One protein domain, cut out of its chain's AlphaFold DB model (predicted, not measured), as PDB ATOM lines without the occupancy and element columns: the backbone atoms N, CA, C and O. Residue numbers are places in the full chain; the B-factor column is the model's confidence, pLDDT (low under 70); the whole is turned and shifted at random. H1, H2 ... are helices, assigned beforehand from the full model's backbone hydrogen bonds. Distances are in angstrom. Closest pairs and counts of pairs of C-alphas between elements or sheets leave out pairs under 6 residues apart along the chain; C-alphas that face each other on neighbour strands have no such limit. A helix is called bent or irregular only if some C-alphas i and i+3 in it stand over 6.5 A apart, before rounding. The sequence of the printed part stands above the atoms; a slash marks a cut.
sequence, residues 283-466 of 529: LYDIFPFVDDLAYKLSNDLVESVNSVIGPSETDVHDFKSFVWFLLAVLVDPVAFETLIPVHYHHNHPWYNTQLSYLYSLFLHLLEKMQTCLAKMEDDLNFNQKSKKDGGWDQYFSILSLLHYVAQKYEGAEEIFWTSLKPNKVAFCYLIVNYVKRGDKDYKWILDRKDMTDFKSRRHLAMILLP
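This is residues 283 to 466 of the 529 residues of the protein "E3 ubiquitin-protein ligase UPL5-like" of Tanacetum cinerariifolium (UniProt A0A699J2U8). Picture an elongated up-and-down bundle of H1, H2, H3, H4 and the first arm of H5, H5a, each running against the one before, with short H4 in the middle between H2, H3 and H5a, and H1 packed on H2 and H3. H5 then turns sharply, and its second arm H5b crosses the bundle near the last residues of H3, with H6 packed on H5b; residues 345 to 350 stick out by the other end of H3. The printed part has 184 residues with six named helices, H1 to H6 in chain order, and no named strand; the class is all helix. It is compact, with a radius of gyration of the C-alphas of 17.1 A, and spans 55 by 33 by 30 A.

Begin at H3, residues 352 to 382. With residues 359 to 369 alone it touches H4, residues 395 to 406, in a hairpin; the closest C-alphas, Phe 362 and Leu 402, are 6.3 A apart, at a shallow tilt of 34.7 degrees, only just short of steep. H1, residues 283 to 304, touches H3 with residues 294 to 304 alone, closest at Ser 298 and Leu 365, C-alphas 6.5 A apart. H2, residues 313 to 330, forms a hairpin with H1, at a steep tilt of 39 degrees and closest at the C-alphas of Leu 293 and Phe 319, 6.1 A. H2 also touches H4, closest at the C-alphas of Lys 320 and Leu 401, 6.2 A. H5, residues 412 to 434, was assigned as one helix by its hydrogen bonds but is bent: C-alphas 422 and 425 are 8.6 A apart, and arms H5a, residues 412 to 422, and H5b, residues 425 to 434, are about perpendicular at 77 degrees. H5a touches H3, whose residues 366 to 374 alone take part, closest at the C-alphas of Gln 370 and Leu 420, 6.7 A. H5b touches residues 373 to 380 of H3 alone, about perpendicular at 85 degrees; the C-alphas of Glu 377 and Ala 426 are closest, 5.1 A. H6, residues 454 to 464, touches H5b, closest at the C-alphas of Val 432 and Ser 456, 5.3 A, and is apart from H3. Every O i to N i+4 pair is within hydrogen-bond range in H2, H3, H4, H5b and H6, against 15 of 18 in H1 and 6 of 7 in H5a.

Find C-alpha 352 at (163.822, 392.055, 262.528); from there H3 runs 45.1 A to C-alpha 382. H1 starts at C-alpha 283, (152.583, 393.125, 270.189), and covers 31.3 A; it is irregular, but only just, with C-alphas 285 and 288 6.7 A apart. H2 covers 25.6 A and H4 16.2 A. H5a covers 17.1 A and is irregular, with C-alphas 419 and 422 7.1 A apart; H5b covers 14.1 A. H6 ends 15.4 A from its start, at C-alpha 464, (132.188, 398.377, 239.498).

The C-alphas of Asn 347 and Lys 385 are the two farthest apart, 56.1 A. The printed part has no cut; the links H2 to H3, H3 to H4 and H5 to H6 are long. Look at the B-factor column: pLDDT is under 70 at residues 332 to 352, 383 to 390 and 440, and its mean over the printed part is 82.3.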
ATOM      1  N   LEU A 283     152.461 393.845 271.464       74.44
ATOM      2  CA  LEU A 283     152.583 393.125 270.189       74.44
ATOM      3  C   LEU A 283     152.776 391.616 270.379       74.44
ATOM      4  O   LEU A 283     152.233 390.819 269.616       74.44
ATOM      5  N   TYR A 284     153.542 391.231 271.401       79.12
ATOM      6  CA  TYR A 284     153.850 389.836 271.709       79.12
ATOM      7  C   TYR A 284     152.634 389.030 272.154       79.12
ATOM      8  O   TYR A 284     152.625 387.819 271.953       79.12
ATOM      9  N   ASP A 285     151.598 389.684 272.681       82.31
ATOM     10  CA  ASP A 285     150.371 388.999 273.078       82.31
ATOM     11  C   ASP A 285     149.570 388.518 271.860       82.31
ATOM     12  O   ASP A 285     148.759 387.606 271.987       82.31
ATOM     13  N   ILE A 286     149.801 389.100 270.675       87.31
ATOM     14  CA  ILE A 286     149.047 388.783 269.454       87.31
ATOM     15  C   ILE A 286     149.671 387.638 268.644       87.31
ATOM     16  O   ILE A 286     148.941 386.875 268.010       87.31
ATOM     17  N   PHE A 287     150.999 387.479 268.679       86.38
ATOM     18  CA  PHE A 287     151.703 386.444 267.907       86.38
ATOM     19  C   PHE A 287     151.192 385.016 268.156       86.38
ATOM     20  O   PHE A 287     150.938 384.338 267.167       86.38
ATOM     21  N   PRO A 288     150.933 384.561 269.400       87.25
ATOM     22  CA  PRO A 288     150.399 383.218 269.633       87.25
ATOM     23  C   PRO A 288     149.105 382.933 268.857       87.25
ATOM     24  O   PRO A 288     148.945 381.854 268.298       87.25
ATOM     25  N   PHE A 289     148.208 383.920 268.739       88.56
ATOM     26  CA  PHE A 289     146.967 383.756 267.977       88.56
ATOM     27  C   PHE A 289     147.215 383.679 266.470       88.56
ATOM     28  O   PHE A 289     146.501 382.963 265.771       88.56
ATOM     29  N   VAL A 290     148.210 384.415 265.965       90.81
ATOM     30  CA  VAL A 290     148.637 384.359 264.560       90.81
ATOM     31  C   VAL A 290     149.258 383.004 264.248       90.81
ATOM     32  O   VAL A 290     148.933 382.432 263.211       90.81
ATOM     33  N   ASP A 291     150.092 382.476 265.142       88.31
ATOM     34  CA  ASP A 291     150.747 381.175 265.004       88.31
ATOM     35  C   ASP A 291     149.709 380.048 264.973       88.31
ATOM     36  O   ASP A 291     149.702 379.232 264.047       88.31
ATOM     37  N   ASP A 292     148.778 380.056 265.930       87.75
ATOM     38  CA  ASP A 292     147.696 379.074 266.019       87.75
ATOM     39  C   ASP A 292     146.802 379.102 264.773       87.75
ATOM     40  O   ASP A 292     146.505 378.061 264.178       87.75
ATOM     41  N   LEU A 293     146.388 380.300 264.346       91.56
ATOM     42  CA  LEU A 293     145.568 380.477 263.150       91.56
ATOM     43  C   LEU A 293     146.318 380.091 261.880       91.56
ATOM     44  O   LEU A 293     145.734 379.455 261.013       91.56
ATOM     45  N   ALA A 294     147.598 380.430 261.754       91.81
ATOM     46  CA  ALA A 294     148.389 380.055 260.591       91.81
ATOM     47  C   ALA A 294     148.583 378.542 260.490       91.81
ATOM     48  O   ALA A 294     148.471 377.983 259.398       91.81
ATOM     49  N   TYR A 295     148.843 377.876 261.619       89.62
ATOM     50  CA  TYR A 295     148.924 376.421 261.677       89.62
ATOM     51  C   TYR A 295     147.596 375.785 261.257       89.62
ATOM     52  O   TYR A 295     147.576 374.909 260.389       89.62
ATOM     53  N   LYS A 296     146.481 376.276 261.810       89.44
ATOM     54  CA  LYS A 296     145.138 375.802 261.470       89.44
ATOM     55  C   LYS A 296     144.813 376.020 259.993       89.44
ATOM     56  O   LYS A 296     144.522 375.061 259.294       89.44
ATOM     57  N   LEU A 297     144.975 377.243 259.487       92.31
ATOM     58  CA  LEU A 297     144.735 377.585 258.083       92.31
ATOM     59  C   LEU A 297     145.617 376.770 257.134       92.31
ATOM     60  O   LEU A 297     145.152 376.333 256.086       92.31
ATOM     61  N   SER A 298     146.881 376.536 257.492       92.25
ATOM     62  CA  SER A 298     147.772 375.674 256.713       92.25
ATOM     63  C   SER A 298     147.244 374.239 256.638       92.25
ATOM     64  O   SER A 298     147.352 373.620 255.581       92.25
ATOM     65  N   ASN A 299     146.698 373.698 257.730       89.88
ATOM     66  CA  ASN A 299     146.108 372.359 257.737       89.88
ATOM     67  C   ASN A 299     144.796 372.324 256.951       89.88
ATOM     68  O   ASN A 299     144.652 371.469 256.083       89.88
ATOM     69  N   ASP A 300     143.909 373.296 257.161       89.69
ATOM     70  CA  ASP A 300     142.633 373.403 256.449       89.69
ATOM     71  C   ASP A 300     142.840 373.522 254.931       89.69
ATOM     72  O   ASP A 300     142.099 372.926 254.153       89.69
ATOM     73  N   LEU A 301     143.881 374.247 254.494       90.25
ATOM     74  CA  LEU A 301     144.289 374.324 253.087       90.25
ATOM     75  C   LEU A 301     144.791 372.974 252.555       90.25
ATOM     76  O   LEU A 301     144.502 372.597 251.427       90.25
ATOM     77  N   VAL A 302     145.555 372.215 253.340       86.50
ATOM     78  CA  VAL A 302     145.997 370.875 252.916       86.50
ATOM     79  C   VAL A 302     144.812 369.907 252.850       86.50
ATOM     80  O   VAL A 302     144.737 369.084 251.935       86.50
ATOM     81  N   GLU A 303     143.865 370.011 253.780       85.56
ATOM     82  CA  GLU A 303     142.661 369.184 253.805       85.56
ATOM     83  C   GLU A 303     141.693 369.525 252.665       85.56
ATOM     84  O   GLU A 303     141.132 368.611 252.048       85.56
ATOM     85  N   SER A 304     141.555 370.804 252.301       84.62
ATOM     86  CA  SER A 304     140.657 371.262 251.230       84.62
ATOM     87  C   SER A 304     141.033 370.741 249.839       84.62
ATOM     88  O   SER A 304     140.175 370.659 248.958       84.62
ATOM     89  N   VAL A 305     142.283 370.312 249.636       79.00
ATOM     90  CA  VAL A 305     142.747 369.628 248.411       79.00
ATOM     91  C   VAL A 305     141.943 368.347 248.154       79.00
ATOM     92  O   VAL A 305     141.616 368.028 247.010       79.00
ATOM     93  N   ASN A 306     141.608 367.608 249.216       73.88
ATOM     94  CA  ASN A 306     140.976 366.290 249.120       73.88
ATOM     95  C   ASN A 306     139.533 366.275 249.647       73.88
ATOM     96  O   ASN A 306     138.748 365.408 249.262       73.88
ATOM     97  N   SER A 307     139.166 367.246 250.482       73.12
ATOM     98  CA  SER A 307     137.873 367.341 251.158       73.12
ATOM     99  C   SER A 307     136.885 368.270 250.432       73.12
ATOM    100  O   SER A 307     137.159 368.814 249.359       73.12
ATOM    101  N   VAL A 308     135.680 368.374 250.995       71.44
ATOM    102  CA  VAL A 308     134.678 369.427 250.726       71.44
ATOM    103  C   VAL A 308     134.728 370.491 251.838       71.44
ATOM    104  O   VAL A 308     134.088 371.529 251.764       71.44
ATOM    105  N   ILE A 309     135.491 370.243 252.898       76.88
ATOM    106  CA  ILE A 309     135.714 371.192 253.985       76.88
ATOM    107  C   ILE A 309     136.996 371.955 253.658       76.88
ATOM    108  O   ILE A 309     137.982 371.346 253.245       76.88
ATOM    109  N   GLY A 310     136.969 373.273 253.808       81.69
ATOM    110  CA  GLY A 310     138.151 374.118 253.687       81.69
ATOM    111  C   GLY A 310     138.194 375.166 254.792       81.69
ATOM    112  O   GLY A 310     137.434 375.048 255.756       81.69
ATOM    113  N   PRO A 311     139.074 376.171 254.662       89.44
ATOM    114  CA  PRO A 311     139.304 377.152 255.714       89.44
ATOM    115  C   PRO A 311     138.011 377.845 256.153       89.44
ATOM    116  O   PRO A 311     137.210 378.248 255.310       89.44
ATOM    117  N   SER A 312     137.817 378.007 257.462       90.12
ATOM    118  CA  SER A 312     136.653 378.723 257.998       90.12
ATOM    119  C   SER A 312     136.730 380.224 257.702       90.12
ATOM    120  O   SER A 312     137.778 380.848 257.883       90.12
ATOM    121  N   GLU A 313     135.598 380.838 257.343       90.12
ATOM    122  CA  GLU A 313     135.475 382.295 257.187       90.12
ATOM    123  C   GLU A 313     135.914 383.048 258.451       90.12
ATOM    124  O   GLU A 313     136.619 384.054 258.365       90.12
ATOM    125  N   THR A 314     135.557 382.533 259.633       90.81
ATOM    126  CA  THR A 314     135.914 383.155 260.917       90.81
ATOM    127  C   THR A 314     137.417 383.120 261.174       90.81
ATOM    128  O   THR A 314     137.992 384.127 261.578       90.81
ATOM    129  N   ASP A 315     138.078 381.991 260.904       91.81
ATOM    130  CA  ASP A 315     139.525 381.853 261.091       91.81
ATOM    131  C   ASP A 315     140.297 382.752 260.121       91.81
ATOM    132  O   ASP A 315     141.252 383.420 260.518       91.81
ATOM    133  N   VAL A 316     139.854 382.831 258.863       92.88
ATOM    134  CA  VAL A 316     140.477 383.681 257.841       92.88
ATOM    135  C   VAL A 316     140.295 385.163 258.164       92.88
ATOM    136  O   VAL A 316     141.248 385.937 258.042       92.88
ATOM    137  N   HIS A 317     139.107 385.567 258.619       91.81
ATOM    138  CA  HIS A 317     138.839 386.934 259.062       91.81
ATOM    139  C   HIS A 317     139.704 387.332 260.268       91.81
ATOM    140  O   HIS A 317     140.319 388.405 260.268       91.81
ATOM    141  N   ASP A 318     139.775 386.476 261.289       92.75
ATOM    142  CA  ASP A 318     140.559 386.738 262.499       92.75
ATOM    143  C   ASP A 318     142.053 386.822 262.168       92.75
ATOM    144  O   ASP A 318     142.730 387.771 262.569       92.75
ATOM    145  N   PHE A 319     142.552 385.893 261.346       94.56
ATOM    146  CA  PHE A 319     143.940 385.882 260.890       94.56
ATOM    147  C   PHE A 319     144.290 387.151 260.110       94.56
ATOM    148  O   PHE A 319     145.295 387.803 260.398       94.56
ATOM    149  N   LYS A 320     143.423 387.556 259.171       92.38
ATOM    150  CA  LYS A 320     143.566 388.810 258.422       92.38
ATOM    151  C   LYS A 320     143.625 390.015 259.358       92.38
ATOM    152  O   LYS A 320     144.492 390.865 259.178       92.38
ATOM    153  N   SER A 321     142.751 390.066 260.362       91.25
ATOM    154  CA  SER A 321     142.695 391.169 261.329       91.25
ATOM    155  C   SER A 321     143.988 391.282 262.143       91.25
ATOM    156  O   SER A 321     144.548 392.373 262.257       91.25
ATOM    157  N   PHE A 322     144.514 390.162 262.649       91.81
ATOM    158  CA  PHE A 322     145.748 390.158 263.438       91.81
ATOM    159  C   PHE A 322     146.995 390.464 262.606       91.81
ATOM    160  O   PHE A 322     147.811 391.282 263.020       91.81
ATOM    161  N   VAL A 323     147.142 389.870 261.416       91.19
ATOM    162  CA  VAL A 323     148.287 390.154 260.532       91.19
ATOM    163  C   VAL A 323     148.271 391.609 260.070       91.19
ATOM    164  O   VAL A 323     149.316 392.260 260.032       91.19
ATOM    165  N   TRP A 324     147.090 392.143 259.748       87.75
ATOM    166  CA  TRP A 324     146.941 393.547 259.386       87.75
ATOM    167  C   TRP A 324     147.350 394.472 260.530       87.75
ATOM    168  O   TRP A 324     148.148 395.378 260.301       87.75
ATOM    169  N   PHE A 325     146.877 394.201 261.751       86.25
ATOM    170  CA  PHE A 325     147.277 394.932 262.953       86.25
ATOM    171  C   PHE A 325     148.795 394.882 263.175       86.25
ATOM    172  O   PHE A 325     149.428 395.928 263.302       86.25
ATOM    173  N   LEU A 326     149.401 393.689 263.146       86.38
ATOM    174  CA  LEU A 326     150.844 393.534 263.332       86.38
ATOM    175  C   LEU A 326     151.636 394.330 262.292       86.38
ATOM    176  O   LEU A 326     152.553 395.059 262.655       86.38
ATOM    177  N   LEU A 327     151.273 394.251 261.010       84.12
ATOM    178  CA  LEU A 327     151.942 395.032 259.968       84.12
ATOM    179  C   LEU A 327     151.696 396.534 260.115       84.12
ATOM    180  O   LEU A 327     152.607 397.311 259.863       84.12
ATOM    181  N   ALA A 328     150.503 396.956 260.534       80.44
ATOM    182  CA  ALA A 328     150.198 398.368 260.741       80.44
ATOM    183  C   ALA A 328     151.001 398.986 261.898       80.44
ATOM    184  O   ALA A 328     151.327 400.167 261.836       80.44
ATOM    185  N   VAL A 329     151.328 398.202 262.932       76.44
ATOM    186  CA  VAL A 329     152.154 398.661 264.062       76.44
ATOM    187  C   VAL A 329     153.651 398.528 263.775       76.44
ATOM    188  O   VAL A 329     154.429 399.397 264.157       76.44
ATOM    189  N   LEU A 330     154.081 397.444 263.123       75.12
ATOM    190  CA  LEU A 330     155.498 397.190 262.836       75.12
ATOM    191  C   LEU A 330     156.036 398.074 261.704       75.12
ATOM    192  O   LEU A 330     157.220 398.402 261.692       75.12
ATOM    193  N   VAL A 331     155.181 398.441 260.747       70.94
ATOM    194  CA  VAL A 331     155.539 399.264 259.590       70.94
ATOM    195  C   VAL A 331     155.064 400.691 259.844       70.94
ATOM    196  O   VAL A 331     153.995 401.094 259.388       70.94
ATOM    197  N   ASP A 332     155.857 401.455 260.601       60.84
ATOM    198  CA  ASP A 332     155.603 402.883 260.812       60.84
ATOM    199  C   ASP A 332     155.831 403.651 259.491       60.84
ATOM    200  O   ASP A 332     156.950 403.624 258.960       60.84
ATOM    201  N   PRO A 333     154.814 404.351 258.949       54.16
ATOM    202  CA  PRO A 333     154.956 405.152 257.736       54.16
ATOM    203  C   PRO A 333     155.969 406.304 257.862       54.16
ATOM    204  O   PRO A 333     156.396 406.830 256.840       54.16
ATOM    205  N   VAL A 334     156.363 406.700 259.080       48.91
ATOM    206  CA  VAL A 334     157.408 407.711 259.324       48.91
ATOM    207  C   VAL A 334     158.814 407.092 259.324       48.91
ATOM    208  O   VAL A 334     159.779 407.774 258.991       48.91
ATOM    209  N   ALA A 335     158.950 405.807 259.674       51.59
ATOM    210  CA  ALA A 335     160.242 405.119 259.764       51.59
ATOM    211  C   ALA A 335     160.637 404.383 258.471       51.59
ATOM    212  O   ALA A 335     161.826 404.218 258.195       51.59
ATOM    213  N   PHE A 336     159.658 403.951 257.674       55.03
ATOM    214  CA  PHE A 336     159.872 403.252 256.407       55.03
ATOM    215  C   PHE A 336     159.419 404.128 255.232       55.03
ATOM    216  O   PHE A 336     158.302 404.000 254.739       55.03
ATOM    217  N   GLU A 337     160.307 404.997 254.735       49.09
ATOM    218  CA  GLU A 337     160.100 405.683 253.445       49.09
ATOM    219  C   GLU A 337     160.157 404.701 252.246       49.09
ATOM    220  O   GLU A 337     159.758 405.046 251.134       49.09
ATOM    221  N   THR A 338     160.617 403.459 252.462       60.94
ATOM    222  CA  THR A 338     160.795 402.403 251.448       60.94
ATOM    223  C   THR A 338     160.229 401.048 251.903       60.94
ATOM    224  O   THR A 338     160.073 400.810 253.100       60.94
ATOM    225  N   LEU A 339     159.954 400.139 250.950       67.12
ATOM    226  CA  LEU A 339     159.558 398.739 251.208       67.12
ATOM    227  C   LEU A 339     160.527 398.040 252.178       67.12
ATOM    228  O   LEU A 339     161.712 398.369 252.198       67.12
ATOM    229  N   ILE A 340     160.043 397.061 252.952       69.44
ATOM    230  CA  ILE A 340     160.858 396.299 253.912       69.44
ATOM    231  C   ILE A 340     161.844 395.402 253.141       69.44
ATOM    232  O   ILE A 340     161.394 394.477 252.458       69.44
ATOM    233  N   PRO A 341     163.169 395.604 253.257       65.25
ATOM    234  CA  PRO A 341     164.156 394.738 252.619       65.25
ATOM    235  C   PRO A 341     164.089 393.308 253.165       65.25
ATOM    236  O   PRO A 341     164.053 393.091 254.377       65.25
ATOM    237  N   VAL A 342     164.135 392.318 252.272       58.47
ATOM    238  CA  VAL A 342     164.046 390.878 252.607       58.47
ATOM    239  C   VAL A 342     165.293 390.362 253.347       58.47
ATOM    240  O   VAL A 342     165.247 389.333 254.023       58.47
ATOM    241  N   HIS A 343     166.410 391.092 253.278       53.00
ATOM    242  CA  HIS A 343     167.673 390.747 253.933       53.00
ATOM    243  C   HIS A 343     168.191 391.912 254.783       53.00
ATOM    244  O   HIS A 343     169.015 392.711 254.344       53.00
ATOM    245  N   TYR A 344     167.727 392.006 256.030       47.66
ATOM    246  CA  TYR A 344     168.272 392.967 256.988       47.66
ATOM    247  C   TYR A 344     169.581 392.446 257.602       47.66
ATOM    248  O   TYR A 344     169.582 391.684 258.572       47.66
ATOM    249  N   HIS A 345     170.714 392.919 257.084       43.94
ATOM    250  CA  HIS A 345     171.995 392.885 257.785       43.94
ATOM    251  C   HIS A 345     172.283 394.278 258.368       43.94
ATOM    252  O   HIS A 345     172.880 395.105 257.695       43.94
ATOM    253  N   HIS A 346     171.855 394.491 259.622       40.91
ATOM    254  CA  HIS A 346     172.407 395.398 260.658       40.91
ATOM    255  C   HIS A 346     171.371 396.259 261.419       40.91
ATOM    256  O   HIS A 346     170.648 397.071 260.860       40.91
ATOM    257  N   ASN A 347     171.407 396.085 262.747       42.50
ATOM    258  CA  ASN A 347     171.207 397.075 263.817       42.50
ATOM    259  C   ASN A 347     169.860 397.808 263.993       42.50
ATOM    260  O   ASN A 347     169.857 398.973 264.378       42.50
ATOM    261  N   HIS A 348     168.723 397.110 263.916       45.03
ATOM    262  CA  HIS A 348     167.598 397.422 264.817       45.03
ATOM    263  C   HIS A 348     167.172 396.140 265.553       45.03
ATOM    264  O   HIS A 348     166.641 395.229 264.913       45.03
ATOM    265  N   PRO A 349     167.445 395.986 266.867       47.19
ATOM    266  CA  PRO A 349     167.516 394.650 267.466       47.19
ATOM    267  C   PRO A 349     166.169 393.938 267.639       47.19
ATOM    268  O   PRO A 349     166.165 392.736 267.877       47.19
ATOM    269  N   TRP A 350     165.038 394.650 267.568       45.22
ATOM    270  CA  TRP A 350     163.759 394.133 268.082       45.22
ATOM    271  C   TRP A 350     162.634 393.972 267.062       45.22
ATOM    272  O   TRP A 350     161.635 393.378 267.432       45.22
ATOM    273  N   TYR A 351     162.765 394.463 265.824       53.59
ATOM    274  CA  TYR A 351     161.718 394.328 264.790       53.59
ATOM    275  C   TYR A 351     162.057 393.291 263.713       53.59
ATOM    276  O   TYR A 351     161.177 392.804 263.005       53.59
ATOM    277  N   ASN A 352     163.335 392.918 263.601       65.88
ATOM    278  CA  ASN A 352     163.822 392.055 262.528       65.88
ATOM    279  C   ASN A 352     163.290 390.617 262.660       65.88
ATOM    280  O   ASN A 352     162.898 390.001 261.676       65.88
ATOM    281  N   THR A 353     163.190 390.095 263.885       74.81
ATOM    282  CA  THR A 353     162.702 388.728 264.120       74.81
ATOM    283  C   THR A 353     161.216 388.564 263.798       74.81
ATOM    284  O   THR A 353     160.827 387.561 263.212       74.81
ATOM    285  N   GLN A 354     160.389 389.558 264.119       78.25
ATOM    286  CA  GLN A 354     158.941 389.537 263.912       78.25
ATOM    287  C   GLN A 354     158.591 389.744 262.441       78.25
ATOM    288  O   GLN A 354     157.749 389.032 261.903       78.25
ATOM    289  N   LEU A 355     159.260 390.688 261.771       81.50
ATOM    290  CA  LEU A 355     159.093 390.889 260.331       81.50
ATOM    291  C   LEU A 355     159.597 389.671 259.548       81.50
ATOM    292  O   LEU A 355     158.905 389.182 258.660       81.50
ATOM    293  N   SER A 356     160.744 389.100 259.935       83.12
ATOM    294  CA  SER A 356     161.222 387.839 259.357       83.12
ATOM    295  C   SER A 356     160.226 386.700 259.576       83.12
ATOM    296  O   SER A 356     160.034 385.885 258.675       83.12
ATOM    297  N   TYR A 357     159.587 386.636 260.747       87.94
ATOM    298  CA  TYR A 357     158.556 385.645 261.027       87.94
ATOM    299  C   TYR A 357     157.341 385.820 260.104       87.94
ATOM    300  O   TYR A 357     156.977 384.879 259.402       87.94
ATOM    301  N   LEU A 358     156.773 387.027 260.013       89.94
ATOM    302  CA  LEU A 358     155.634 387.316 259.130       89.94
ATOM    303  C   LEU A 358     155.959 387.053 257.654       89.94
ATOM    304  O   LEU A 358     155.111 386.556 256.915       89.94
ATOM    305  N   TYR A 359     157.190 387.336 257.225       89.56
ATOM    306  CA  TYR A 359     157.645 387.014 255.877       89.56
ATOM    307  C   TYR A 359     157.751 385.498 255.646       89.56
ATOM    308  O   TYR A 359     157.290 384.993 254.622       89.56
ATOM    309  N   SER A 360     158.290 384.746 256.612       90.06
ATOM    310  CA  SER A 360     158.336 383.277 256.535       90.06
ATOM    311  C   SER A 360     156.937 382.656 256.494       90.06
ATOM    312  O   SER A 360     156.689 381.736 255.715       90.06
ATOM    313  N   LEU A 361     156.001 383.226 257.257       93.12
ATOM    314  CA  LEU A 361     154.598 382.834 257.281       93.12
ATOM    315  C   LEU A 361     153.920 383.080 255.931       93.12
ATOM    316  O   LEU A 361     153.193 382.221 255.434       93.12
ATOM    317  N   PHE A 362     154.197 384.234 255.320       94.19
ATOM    318  CA  PHE A 362     153.744 384.563 253.971       94.19
ATOM    319  C   PHE A 362     154.228 383.533 252.946       94.19
ATOM    320  O   PHE A 362     153.409 383.026 252.182       94.19
ATOM    321  N   LEU A 363     155.519 383.186 252.948       93.19
ATOM    322  CA  LEU A 363     156.065 382.193 252.017       93.19
ATOM    323  C   LEU A 363     155.426 380.813 252.217       93.19
ATOM    324  O   LEU A 363     155.006 380.191 251.244       93.19
ATOM    325  N   HIS A 364     155.293 380.370 253.471       94.31
ATOM    326  CA  HIS A 364     154.679 379.083 253.813       94.31
ATOM    327  C   HIS A 364     153.222 378.998 253.346       94.31
ATOM    328  O   HIS A 364     152.832 378.045 252.671       94.31
ATOM    329  N   LEU A 365     152.404 380.010 253.650       95.56
ATOM    330  CA  LEU A 365     151.001 380.039 253.226       95.56
ATOM    331  C   LEU A 365     150.851 380.199 251.708       95.56
ATOM    332  O   LEU A 365     149.940 379.608 251.127       95.56
ATOM    333  N   LEU A 366     151.742 380.952 251.054       95.75
ATOM    334  CA  LEU A 366     151.759 381.074 249.597       95.75
ATOM    335  C   LEU A 366     152.026 379.716 248.934       95.75
ATOM    336  O   LEU A 366     151.293 379.350 248.020       95.75
ATOM    337  N   GLU A 367     152.991 378.938 249.430       94.69
ATOM    338  CA  GLU A 367     153.286 377.587 248.931       94.69
ATOM    339  C   GLU A 367     152.078 376.643 249.073       94.69
ATOM    340  O   GLU A 367     151.701 375.927 248.134       94.69
ATOM    341  N   LYS A 368     151.405 376.667 250.234       93.75
ATOM    342  CA  LYS A 368     150.172 375.890 250.443       93.75
ATOM    343  C   LYS A 368     149.071 376.316 249.481       93.75
ATOM    344  O   LYS A 368     148.436 375.461 248.865       93.75
ATOM    345  N   MET A 369     148.887 377.620 249.294       94.69
ATOM    346  CA  MET A 369     147.887 378.152 248.376       94.69
ATOM    347  C   MET A 369     148.178 377.767 246.922       94.69
ATOM    348  O   MET A 369     147.257 377.387 246.205       94.69
ATOM    349  N   GLN A 370     149.439 377.782 246.482       93.56
ATOM    350  CA  GLN A 370     149.815 377.301 245.147       93.56
ATOM    351  C   GLN A 370     149.414 375.842 244.937       93.56
ATOM    352  O   GLN A 370     148.813 375.502 243.920       93.56
ATOM    353  N   THR A 371     149.691 374.988 245.924       91.94
ATOM    354  CA  THR A 371     149.306 373.571 245.882       91.94
ATOM    355  C   THR A 371     147.785 373.415 245.768       91.94
ATOM    356  O   THR A 371     147.290 372.624 244.963       91.94
ATOM    357  N   CYS A 372     147.034 374.222 246.521       91.62
ATOM    358  CA  CYS A 372     145.573 374.242 246.484       91.62
ATOM    359  C   CYS A 372     145.021 374.706 245.133       91.62
ATOM    360  O   CYS A 372     144.084 374.105 244.610       91.62
ATOM    361  N   LEU A 373     145.602 375.762 244.559       92.25
ATOM    362  CA  LEU A 373     145.185 376.313 243.273       92.25
ATOM    363  C   LEU A 373     145.499 375.361 242.121       92.25
ATOM    364  O   LEU A 373     144.652 375.199 241.249       92.25
ATOM    365  N   ALA A 374     146.653 374.692 242.139       91.62
ATOM    366  CA  ALA A 374     146.991 373.668 241.153       91.62
ATOM    367  C   ALA A 374     145.982 372.518 241.167       91.62
ATOM    368  O   ALA A 374     145.432 372.162 240.126       91.62
ATOM    369  N   LYS A 375     145.646 372.011 242.360       89.00
ATOM    370  CA  LYS A 375     144.627 370.969 242.493       89.00
ATOM    371  C   LYS A 375     143.248 371.436 242.025       89.00
ATOM    372  O   LYS A 375     142.539 370.693 241.348       89.00
ATOM    373  N   MET A 376     142.863 372.655 242.394       88.69
ATOM    374  CA  MET A 376     141.604 373.262 241.967       88.69
ATOM    375  C   MET A 376     141.528 373.346 240.438       88.69
ATOM    376  O   MET A 376     140.483 373.073 239.856       88.69
ATOM    377  N   GLU A 377     142.628 373.692 239.779       89.25
ATOM    378  CA  GLU A 377     142.707 373.772 238.324       89.25
ATOM    379  C   GLU A 377     142.570 372.409 237.646       89.25
ATOM    380  O   GLU A 377     141.820 372.284 236.674       89.25
ATOM    381  N   ASP A 378     143.220 371.380 238.191       87.62
ATOM    382  CA  ASP A 378     143.026 369.999 237.750       87.62
ATOM    383  C   ASP A 378     141.548 369.606 237.871       87.62
ATOM    384  O   ASP A 378     140.936 369.133 236.910       87.62
ATOM    385  N   ASP A 379     140.928 369.866 239.022       84.75
ATOM    386  CA  ASP A 379     139.524 369.532 239.255       84.75
ATOM    387  C   ASP A 379     138.581 370.295 238.303       84.75
ATOM    388  O   ASP A 379     137.612 369.712 237.815       84.75
ATOM    389  N   LEU A 380     138.876 371.557 237.973       84.81
ATOM    390  CA  LEU A 380     138.121 372.339 236.985       84.81
ATOM    391  C   LEU A 380     138.254 371.777 235.561       84.81
ATOM    392  O   LEU A 380     137.288 371.821 234.794       84.81
ATOM    393  N   ASN A 381     139.425 371.245 235.208       82.12
ATOM    394  CA  ASN A 381     139.684 370.675 233.888       82.12
ATOM    395  C   ASN A 381     139.046 369.285 233.715       82.12
ATOM    396  O   ASN A 381     138.523 368.982 232.641       82.12
ATOM    397  N   PHE A 382     139.064 368.446 234.759       73.94
ATOM    398  CA  PHE A 382     138.593 367.056 234.690       73.94
ATOM    399  C   PHE A 382     137.128 366.866 235.118       73.94
ATOM    400  O   PHE A 382     136.458 365.975 234.594       73.94
ATOM    401  N   ASN A 383     136.586 367.706 236.008       64.12
ATOM    402  CA  ASN A 383     135.228 367.570 236.545       64.12
ATOM    403  C   ASN A 383     134.345 368.775 236.163       64.12
ATOM    404  O   ASN A 383     134.126 369.692 236.950       64.12
ATOM    405  N   GLN A 384     133.733 368.746 234.970       56.03
ATOM    406  CA  GLN A 384     132.773 369.783 234.523       56.03
ATOM    407  C   GLN A 384     131.509 369.899 235.403       56.03
ATOM    408  O   GLN A 384     130.747 370.861 235.287       56.03
ATOM    409  N   LYS A 385     131.274 368.939 236.305       53.00
ATOM    410  CA  LYS A 385     130.357 369.088 237.438       53.00
ATOM    411  C   LYS A 385     131.194 369.495 238.642       53.00
ATOM    412  O   LYS A 385     131.661 368.639 239.386       53.00
ATOM    413  N   SER A 386     131.393 370.804 238.778       51.00
ATOM    414  CA  SER A 386     131.964 371.456 239.956       51.00
ATOM    415  C   SER A 386     131.536 370.723 241.227       51.00
ATOM    416  O   SER A 386     130.331 370.485 241.384       51.00
ATOM    417  N   LYS A 387     132.475 370.431 242.135       51.62
ATOM    418  CA  LYS A 387     132.161 370.331 243.566       51.62
ATOM    419  C   LYS A 387     131.428 371.630 243.921       51.62
ATOM    420  O   LYS A 387     132.048 372.660 244.152       51.62
ATOM    421  N   LYS A 388     130.100 371.628 243.787       49.97
ATOM    422  CA  LYS A 388     129.259 372.700 244.288       49.97
ATOM    423  C   LYS A 388     129.277 372.511 245.788       49.97
ATOM    424  O   LYS A 388     128.879 371.457 246.272       49.97
ATOM    425  N   ASP A 389     129.770 373.549 246.436       52.75
ATOM    426  CA  ASP A 389     129.617 373.835 247.852       52.75
ATOM    427  C   ASP A 389     130.575 373.077 248.770       52.75
ATOM    428  O   ASP A 389     130.225 372.106 249.433       52.75
ATOM    429  N   GLY A 390     131.794 373.616 248.835       61.06
ATOM    430  CA  GLY A 390     132.595 373.598 250.053       61.06
ATOM    431  C   GLY A 390     134.099 373.594 249.785       61.06
ATOM    432  O   GLY A 390     134.611 372.695 249.119       61.06
ATOM    433  N   GLY A 391     134.798 374.612 250.295       71.25
ATOM    434  CA  GLY A 391     136.240 374.563 250.551       71.25
ATOM    435  C   GLY A 391     137.113 375.604 249.842       71.25
ATOM    436  O   GLY A 391     138.252 375.797 250.254       71.25
ATOM    437  N   TRP A 392     136.616 376.283 248.801       85.50
ATOM    438  CA  TRP A 392     137.388 377.292 248.038       85.50
ATOM    439  C   TRP A 392     136.953 378.737 248.293       85.50
ATOM    440  O   TRP A 392     137.593 379.675 247.818       85.50
ATOM    441  N   ASP A 393     135.863 378.933 249.027       85.38
ATOM    442  CA  ASP A 393     135.234 380.227 249.286       85.38
ATOM    443  C   ASP A 393     136.172 381.223 249.967       85.38
ATOM    444  O   ASP A 393     136.151 382.412 249.647       85.38
ATOM    445  N   GLN A 394     137.074 380.726 250.809       90.56
ATOM    446  CA  GLN A 394     138.038 381.569 251.504       90.56
ATOM    447  C   GLN A 394     139.363 381.780 250.763       90.56
ATOM    448  O   GLN A 394     140.155 382.631 251.170       90.56
ATOM    449  N   TYR A 395     139.624 381.074 249.655       92.75
ATOM    450  CA  TYR A 395     140.911 381.180 248.948       92.75
ATOM    451  C   TYR A 395     141.172 382.604 248.468       92.75
ATOM    452  O   TYR A 395     142.286 383.109 248.585       92.75
ATOM    453  N   PHE A 396     140.134 383.277 247.969       91.06
ATOM    454  CA  PHE A 396     140.251 384.660 247.527       91.06
ATOM    455  C   PHE A 396     140.624 385.605 248.679       91.06
ATOM    456  O   PHE A 396     141.496 386.459 248.521       91.06
ATOM    457  N   SER A 397     140.005 385.424 249.850       91.56
ATOM    458  CA  SER A 397     140.290 386.229 251.041       91.56
ATOM    459  C   SER A 397     141.733 386.026 251.517       91.56
ATOM    460  O   SER A 397     142.454 387.005 251.735       91.56
ATOM    461  N   ILE A 398     142.212 384.777 251.546       93.62
ATOM    462  CA  ILE A 398     143.606 384.452 251.883       93.62
ATOM    463  C   ILE A 398     144.574 385.067 250.858       93.62
ATOM    464  O   ILE A 398     145.556 385.694 251.249       93.62
ATOM    465  N   LEU A 399     144.288 384.969 249.554       94.25
ATOM    466  CA  LEU A 399     145.102 385.602 248.508       94.25
ATOM    467  C   LEU A 399     145.155 387.128 248.651       94.25
ATOM    468  O   LEU A 399     146.219 387.712 248.458       94.25
ATOM    469  N   SER A 400     144.041 387.767 249.025       92.75
ATOM    470  CA  SER A 400     144.003 389.213 249.277       92.75
ATOM    471  C   SER A 400     144.926 389.615 250.430       92.75
ATOM    472  O   SER A 400     145.642 390.613 250.335       92.75
ATOM    473  N   LEU A 401     144.967 388.806 251.496       92.88
ATOM    474  CA  LEU A 401     145.862 389.016 252.626       92.88
ATOM    475  C   LEU A 401     147.319 388.794 252.219       92.88
ATOM    476  O   LEU A 401     148.155 389.645 252.497       92.88
ATOM    477  N   LEU A 402     147.632 387.693 251.529       94.62
ATOM    478  CA  LEU A 402     148.993 387.417 251.061       94.62
ATOM    479  C   LEU A 402     149.506 388.523 250.134       94.62
ATOM    480  O   LEU A 402     150.657 388.933 250.263       94.62
ATOM    481  N   HIS A 403     148.653 389.061 249.259       93.38
ATOM    482  CA  HIS A 403     148.994 390.222 248.442       93.38
ATOM    483  C   HIS A 403     149.263 391.467 249.301       93.38
ATOM    484  O   HIS A 403     150.262 392.149 249.088       93.38
ATOM    485  N   TYR A 404     148.420 391.743 250.304       90.75
ATOM    486  CA  TYR A 404     148.641 392.848 251.241       90.75
ATOM    487  C   TYR A 404     149.986 392.729 251.973       90.75
ATOM    488  O   TYR A 404     150.702 393.722 252.087       90.75
ATOM    489  N   VAL A 405     150.353 391.527 252.432       91.12
ATOM    490  CA  VAL A 405     151.670 391.283 253.041       91.12
ATOM    491  C   VAL A 405     152.777 391.510 252.010       91.12
ATOM    492  O   VAL A 405     153.726 392.233 252.295       91.12
ATOM    493  N   ALA A 406     152.637 390.971 250.797       91.12
ATOM    494  CA  ALA A 406     153.625 391.109 249.729       91.12
ATOM    495  C   ALA A 406     153.911 392.576 249.357       91.12
ATOM    496  O   ALA A 406     155.060 392.923 249.107       91.12
ATOM    497  N   GLN A 407     152.908 393.459 249.406       89.94
ATOM    498  CA  GLN A 407     153.082 394.900 249.177       89.94
ATOM    499  C   GLN A 407     153.958 395.602 250.226       89.94
ATOM    500  O   GLN A 407     154.337 396.754 250.026       89.94
ATOM    501  N   LYS A 408     154.240 394.967 251.368       86.25
ATOM    502  CA  LYS A 408     155.079 395.548 252.425       86.25
ATOM    503  C   LYS A 408     156.551 395.171 252.298       86.25
ATOM    504  O   LYS A 408     157.385 395.894 252.831       86.25
ATOM    505  N   TYR A 409     156.876 394.095 251.583       84.88
ATOM    506  CA  TYR A 409     158.239 393.574 251.466       84.88
ATOM    507  C   TYR A 409     158.798 393.773 250.055       84.88
ATOM    508  O   TYR A 409     158.112 393.588 249.052       84.88
ATOM    509  N   GLU A 410     160.075 394.129 249.973       83.81
ATOM    510  CA  GLU A 410     160.781 394.318 248.711       83.81
ATOM    511  C   GLU A 410     160.866 392.997 247.926       83.81
ATOM    512  O   GLU A 410     161.237 391.962 248.466       83.81
ATOM    513  N   GLY A 411     160.480 392.993 246.646       84.62
ATOM    514  CA  GLY A 411     160.509 391.793 245.795       84.62
ATOM    515  C   GLY A 411     159.441 390.727 246.102       84.62
ATOM    516  O   GLY A 411     159.196 389.851 245.271       84.62
ATOM    517  N   ALA A 412     158.738 390.811 247.234       89.44
ATOM    518  CA  ALA A 412     157.719 389.833 247.620       89.44
ATOM    519  C   ALA A 412     156.492 389.847 246.701       89.44
ATOM    520  O   ALA A 412     155.890 388.803 246.448       89.44
ATOM    521  N   GLU A 413     156.136 391.013 246.159       91.06
ATOM    522  CA  GLU A 413     155.066 391.118 245.169       91.06
ATOM    523  C   GLU A 413     155.399 390.328 243.890       91.06
ATOM    524  O   GLU A 413     154.546 389.608 243.366       91.06
ATOM    525  N   GLU A 414     156.642 390.385 243.406       91.38
ATOM    526  CA  GLU A 414     157.058 389.603 242.239       91.38
ATOM    527  C   GLU A 414     156.970 388.098 242.518       91.38
ATOM    528  O   GLU A 414     156.432 387.350 241.694       91.38
ATOM    529  N   ILE A 415     157.415 387.664 243.702       92.25
ATOM    530  CA  ILE A 415     157.284 386.275 244.163       92.25
ATOM    531  C   ILE A 415     155.809 385.862 244.178       92.25
ATOM    532  O   ILE A 415     155.446 384.867 243.561       92.25
ATOM    533  N   PHE A 416     154.931 386.653 244.794       94.56
ATOM    534  CA  PHE A 416     153.494 386.376 244.844       94.56
ATOM    535  C   PHE A 416     152.891 386.152 243.447       94.56
ATOM    536  O   PHE A 416     152.208 385.157 243.198       94.56
ATOM    537  N   TRP A 417     153.172 387.046 242.499       93.12
ATOM    538  CA  TRP A 417     152.594 386.943 241.161       93.12
ATOM    539  C   TRP A 417     153.219 385.838 240.316       93.12
ATOM    540  O   TRP A 417     152.502 385.166 239.575       93.12
ATOM    541  N   THR A 418     154.535 385.636 240.397       93.00
ATOM    542  CA  THR A 418     155.204 384.517 239.713       93.00
ATOM    543  C   THR A 418     154.700 383.176 240.230       93.00
ATOM    544  O   THR A 418     154.458 382.280 239.423       93.00
ATOM    545  N   SER A 419     154.411 383.096 241.526       92.25
ATOM    546  CA  SER A 419     153.808 381.941 242.173       92.25
ATOM    547  C   SER A 419     152.395 381.615 241.680       92.25
ATOM    548  O   SER A 419     152.052 380.441 241.579       92.25
ATOM    549  N   LEU A 420     151.587 382.621 241.330       92.56
ATOM    550  CA  LEU A 420     150.217 382.432 240.832       92.56
ATOM    551  C   LEU A 420     150.115 382.241 239.314       92.56
ATOM    552  O   LEU A 420     149.105 381.732 238.828       92.56
ATOM    553  N   LYS A 421     151.126 382.658 238.539       91.12
ATOM    554  CA  LYS A 421     151.123 382.580 237.062       91.12
ATOM    555  C   LYS A 421     150.796 381.195 236.481       91.12
ATOM    556  O   LYS A 421     150.174 381.189 235.418       91.12
ATOM    557  N   PRO A 422     151.200 380.061 237.085       92.00
ATOM    558  CA  PRO A 422     150.815 378.742 236.594       92.00
ATOM    559  C   PRO A 422     149.310 378.487 236.705       92.00
ATOM    560  O   PRO A 422     148.762 377.836 235.824       92.00
ATOM    561  N   ASN A 423     148.646 379.057 237.722       92.31
ATOM    562  CA  ASN A 423     147.271 378.723 238.095       92.31
ATOM    563  C   ASN A 423     146.233 379.813 237.778       92.31
ATOM    564  O   ASN A 423     145.366 380.161 238.589       92.31
ATOM    565  N   LYS A 424     146.330 380.389 236.572       91.81
ATOM    566  CA  LYS A 424     145.469 381.498 236.122       91.81
ATOM    567  C   LYS A 424     143.997 381.124 235.992       91.81
ATOM    568  O   LYS A 424     143.144 381.977 236.232       91.81
ATOM    569  N   VAL A 425     143.681 379.897 235.583       90.81
ATOM    570  CA  VAL A 425     142.296 379.445 235.397       90.81
ATOM    571  C   VAL A 425     141.610 379.342 236.755       90.81
ATOM    572  O   VAL A 425     140.505 379.867 236.915       90.81
ATOM    573  N   ALA A 426     142.290 378.765 237.749       91.31
ATOM    574  CA  ALA A 426     141.804 378.708 239.127       91.31
ATOM    575  C   ALA A 426     141.600 380.122 239.696       91.31
ATOM    576  O   ALA A 426     140.526 380.442 240.207       91.31
ATOM    577  N   PHE A 427     142.579 381.013 239.513       92.25
ATOM    578  CA  PHE A 427     142.477 382.408 239.947       92.25
ATOM    579  C   PHE A 427     141.291 383.152 239.302       92.25
ATOM    580  O   PHE A 427     140.504 383.798 239.996       92.25
ATOM    581  N   CYS A 428     141.092 383.012 237.986       91.69
ATOM    582  CA  CYS A 428     139.955 383.616 237.283       91.69
ATOM    583  C   CYS A 428     138.609 383.046 237.751       91.69
ATOM    584  O   CYS A 428     137.626 383.786 237.848       91.69
ATOM    585  N   TYR A 429     138.555 381.748 238.066       91.25
ATOM    586  CA  TYR A 429     137.369 381.124 238.644       91.25
ATOM    587  C   TYR A 429     137.026 381.729 240.008       91.25
ATOM    588  O   TYR A 429     135.854 382.026 240.254       91.25
ATOM    589  N   LEU A 430     138.025 381.947 240.874       91.06
ATOM    590  CA  LEU A 430     137.804 382.559 242.186       91.06
ATOM    591  C   LEU A 430     137.198 383.960 242.054       91.06
ATOM    592  O   LEU A 430     136.228 384.275 242.743       91.06
ATOM    593  N   ILE A 431     137.707 384.766 241.115       90.88
ATOM    594  CA  ILE A 431     137.187 386.114 240.853       90.88
ATOM    595  C   ILE A 431     135.702 386.070 240.489       90.88
ATOM    596  O   ILE A 431     134.904 386.817 241.042       90.88
ATOM    597  N   VAL A 432     135.314 385.204 239.553       89.75
ATOM    598  CA  VAL A 432     133.936 385.179 239.036       89.75
ATOM    599  C   VAL A 432     132.929 384.683 240.076       89.75
ATOM    600  O   VAL A 432     131.785 385.131 240.065       89.75
ATOM    601  N   ASN A 433     133.322 383.750 240.946       88.25
ATOM    602  CA  ASN A 433     132.378 383.086 241.848       88.25
ATOM    603  C   ASN A 433     132.357 383.660 243.269       88.25
ATOM    604  O   ASN A 433     131.309 383.602 243.910       88.25
ATOM    605  N   TYR A 434     133.471 384.210 243.760       87.12
ATOM    606  CA  TYR A 434     133.588 384.622 245.165       87.12
ATOM    607  C   TYR A 434     133.729 386.128 245.367       87.12
ATOM    608  O   TYR A 434     133.385 386.612 246.440       87.12
ATOM    609  N   VAL A 435     134.151 386.890 244.353       87.19
ATOM    610  CA  VAL A 435     134.176 388.354 244.465       87.19
ATOM    611  C   VAL A 435     132.760 388.887 244.336       87.19
ATOM    612  O   VAL A 435     132.123 388.734 243.285       87.19
ATOM    613  N   LYS A 436     132.281 389.534 245.400       85.12
ATOM    614  CA  LYS A 436     130.952 390.134 245.453       85.12
ATOM    615  C   LYS A 436     131.034 391.654 245.377       85.12
ATOM    616  O   LYS A 436     132.075 392.296 245.517       85.12
ATOM    617  N   ARG A 437     129.879 392.245 245.101       75.44
ATOM    618  CA  ARG A 437     129.686 393.691 245.083       75.44
ATOM    619  C   ARG A 437     129.684 394.227 246.513       75.44
ATOM    620  O   ARG A 437     128.999 393.683 247.366       75.44
ATOM    621  N   GLY A 438     130.447 395.293 246.753       71.38
ATOM    622  CA  GLY A 438     130.639 395.881 248.086       71.38
ATOM    623  C   GLY A 438     131.962 395.496 248.753       71.38
ATOM    624  O   GLY A 438     132.462 396.273 249.568       71.38
ATOM    625  N   ASP A 439     132.586 394.387 248.346       72.88
ATOM    626  CA  ASP A 439     133.915 394.012 248.835       72.88
ATOM    627  C   ASP A 439     134.956 395.041 248.376       72.88
ATOM    628  O   ASP A 439     134.988 395.452 247.218       72.88
ATOM    629  N   LYS A 440     135.841 395.486 249.270       69.44
ATOM    630  CA  LYS A 440     136.973 396.356 248.884       69.44
ATOM    631  C   LYS A 440     138.191 395.552 248.425       69.44
ATOM    632  O   LYS A 440     139.103 396.114 247.818       69.44
ATOM    633  N   ASP A 441     138.165 394.246 248.665       71.56
ATOM    634  CA  ASP A 441     139.293 393.329 248.539       71.56
ATOM    635  C   ASP A 441     139.612 392.903 247.101       71.56
ATOM    636  O   ASP A 441     140.503 392.093 246.920       71.56
ATOM    637  N   TYR A 442     138.945 393.418 246.060       83.12
ATOM    638  CA  TYR A 442     139.286 393.095 244.660       83.12
ATOM    639  C   TYR A 442     140.101 394.179 243.943       83.12
ATOM    640  O   TYR A 442     140.555 393.968 242.817       83.12
ATOM    641  N   LYS A 443     140.294 395.353 244.564       85.00
ATOM    642  CA  LYS A 443     140.938 396.510 243.914       85.00
ATOM    643  C   LYS A 443     142.360 396.220 243.433       85.00
ATOM    644  O   LYS A 443     142.740 396.700 242.374       85.00
ATOM    645  N   TRP A 444     143.101 395.391 244.164       87.19
ATOM    646  CA  TRP A 444     144.481 395.012 243.842       87.19
ATOM    647  C   TRP A 444     144.634 394.191 242.550       87.19
ATOM    648  O   TRP A 444     145.740 394.030 242.042       87.19
ATOM    649  N   ILE A 445     143.534 393.681 241.990       88.88
ATOM    650  CA  ILE A 445     143.543 392.854 240.773       88.88
ATOM    651  C   ILE A 445     143.374 393.709 239.513       88.88
ATOM    652  O   ILE A 445     143.767 393.290 238.424       88.88
ATOM    653  N   LEU A 446     142.796 394.908 239.637       84.88
ATOM    654  CA  LEU A 446     142.363 395.717 238.492       84.88
ATOM    655  C   LEU A 446     143.515 396.083 237.543       84.88
ATOM    656  O   LEU A 446     143.310 396.156 236.328       84.88
ATOM    657  N   ASP A 447     144.727 396.222 238.074       81.50
ATOM    658  CA  ASP A 447     145.913 396.590 237.298       81.50
ATOM    659  C   ASP A 447     146.585 395.387 236.603       81.50
ATOM    660  O   ASP A 447     147.420 395.555 235.712       81.50
ATOM    661  N   ARG A 448     146.188 394.149 236.934       84.75
ATOM    662  CA  ARG A 448     146.856 392.907 236.500       84.75
ATOM    663  C   ARG A 448     146.134 392.183 235.374       84.75
ATOM    664  O   ARG A 448     145.649 391.059 235.501       84.75
ATOM    665  N   LYS A 449     146.148 392.824 234.202       84.00
ATOM    666  CA  LYS A 449     145.580 392.281 232.952       84.00
ATOM    667  C   LYS A 449     146.212 390.958 232.514       84.00
ATOM    668  O   LYS A 449     145.563 390.188 231.815       84.00
ATOM    669  N   ASP A 450     147.460 390.704 232.897       88.56
ATOM    670  CA  ASP A 450     148.210 389.486 232.581       88.56
ATOM    671  C   ASP A 450     147.700 388.242 233.328       88.56
ATOM    672  O   ASP A 450     147.970 387.117 232.892       88.56
ATOM    673  N   MET A 451     146.957 388.437 234.422       89.56
ATOM    674  CA  MET A 451     146.440 387.375 235.292       89.56
ATOM    675  C   MET A 451     144.944 387.093 235.105       89.56
ATOM    676  O   MET A 451     144.473 386.044 235.532       89.56
ATOM    677  N   THR A 452     144.200 387.997 234.462       91.12
ATOM    678  CA  THR A 452     142.738 387.910 234.309       91.12
ATOM    679  C   THR A 452     142.305 387.553 232.886       91.12
ATOM    680  O   THR A 452     142.802 388.126 231.914       91.12
ATOM    681  N   ASP A 453     141.306 386.684 232.751       91.25
ATOM    682  CA  ASP A 453     140.668 386.344 231.478       91.25
ATOM    683  C   ASP A 453     139.536 387.326 231.086       91.25
ATOM    684  O   ASP A 453     139.321 388.378 231.695       91.25
ATOM    685  N   PHE A 454     138.816 387.041 229.999       91.94
ATOM    686  CA  PHE A 454     137.666 387.862 229.595       91.94
ATOM    687  C   PHE A 454     136.513 387.796 230.612       91.94
ATOM    688  O   PHE A 454     135.891 388.818 230.904       91.94
ATOM    689  N   LYS A 455     136.225 386.609 231.161       91.56
ATOM    690  CA  LYS A 455     135.063 386.377 232.028       91.56
ATOM    691  C   LYS A 455     135.213 387.089 233.373       91.56
ATOM    692  O   LYS A 455     134.284 387.772 233.799       91.56
ATOM    693  N   SER A 456     136.384 386.984 233.994       92.12
ATOM    694  CA  SER A 456     136.749 387.678 235.233       92.12
ATOM    695  C   SER A 456     136.747 389.196 235.061       92.12
ATOM    696  O   SER A 456     136.129 389.891 235.862       92.12
ATOM    697  N   ARG A 457     137.322 389.733 233.974       91.94
ATOM    698  CA  ARG A 457     137.276 391.181 233.688       91.94
ATOM    699  C   ARG A 457     135.859 391.696 233.477       91.94
ATOM    700  O   ARG A 457     135.525 392.762 233.986       91.94
ATOM    701  N   ARG A 458     135.013 390.942 232.766       91.44
ATOM    702  CA  ARG A 458     133.590 391.278 232.625       91.44
ATOM    703  C   ARG A 458     132.902 391.299 233.988       91.44
ATOM    704  O   ARG A 458     132.169 392.238 234.259       91.44
ATOM    705  N   HIS A 459     133.142 390.301 234.838       91.38
ATOM    706  CA  HIS A 459     132.576 390.244 236.189       91.38
ATOM    707  C   HIS A 459     132.995 391.444 237.045       91.38
ATOM    708  O   HIS A 459     132.137 392.145 237.574       91.38
ATOM    709  N   LEU A 460     134.295 391.752 237.093       90.06
ATOM    710  CA  LEU A 460     134.829 392.916 237.807       90.06
ATOM    711  C   LEU A 460     134.228 394.229 237.286       90.06
ATOM    712  O   LEU A 460     133.799 395.065 238.077       90.06
ATOM    713  N   ALA A 461     134.124 394.391 235.964       89.62
ATOM    714  CA  ALA A 461     133.479 395.556 235.364       89.62
ATOM    715  C   ALA A 461     132.000 395.664 235.775       89.62
ATOM    716  O   ALA A 461     131.545 396.744 236.143       89.62
ATOM    717  N   MET A 462     131.264 394.548 235.780       88.38
ATOM    718  CA  MET A 462     129.866 394.524 236.216       88.38
ATOM    719  C   MET A 462     129.703 394.845 237.704       88.38
ATOM    720  O   MET A 462     128.672 395.392 238.079       88.38
ATOM    721  N   ILE A 463     130.683 394.526 238.551       87.19
ATOM    722  CA  ILE A 463     130.662 394.869 239.981       87.19
ATOM    723  C   ILE A 463     130.967 396.353 240.219       87.19
ATOM    724  O   ILE A 463     130.389 396.949 241.127       87.19
ATOM    725  N   LEU A 464     131.842 396.953 239.409       84.94
ATOM    726  CA  LEU A 464     132.188 398.377 239.498       84.94
ATOM    727  C   LEU A 464     131.036 399.303 239.081       84.94
ATOM    728  O   LEU A 464     130.976 400.446 239.532       84.94
ATOM    729  N   LEU A 465     130.129 398.832 238.221       82.81
ATOM    730  CA  LEU A 465     128.949 399.595 237.814       82.81
ATOM    731  C   LEU A 465     127.942 399.706 238.966       82.81
ATOM    732  O   LEU A 465     127.744 398.719 239.675       82.81
ATOM    733  N   PRO A 466     127.250 400.846 239.142       75.62
ATOM    734  CA  PRO A 466     126.220 401.004 240.167       75.62
ATOM    735  C   PRO A 466     125.106 399.963 240.016       75.62
ATOM    736  O   PRO A 466     124.887 399.403 238.941       75.62
TER     737      PRO A 466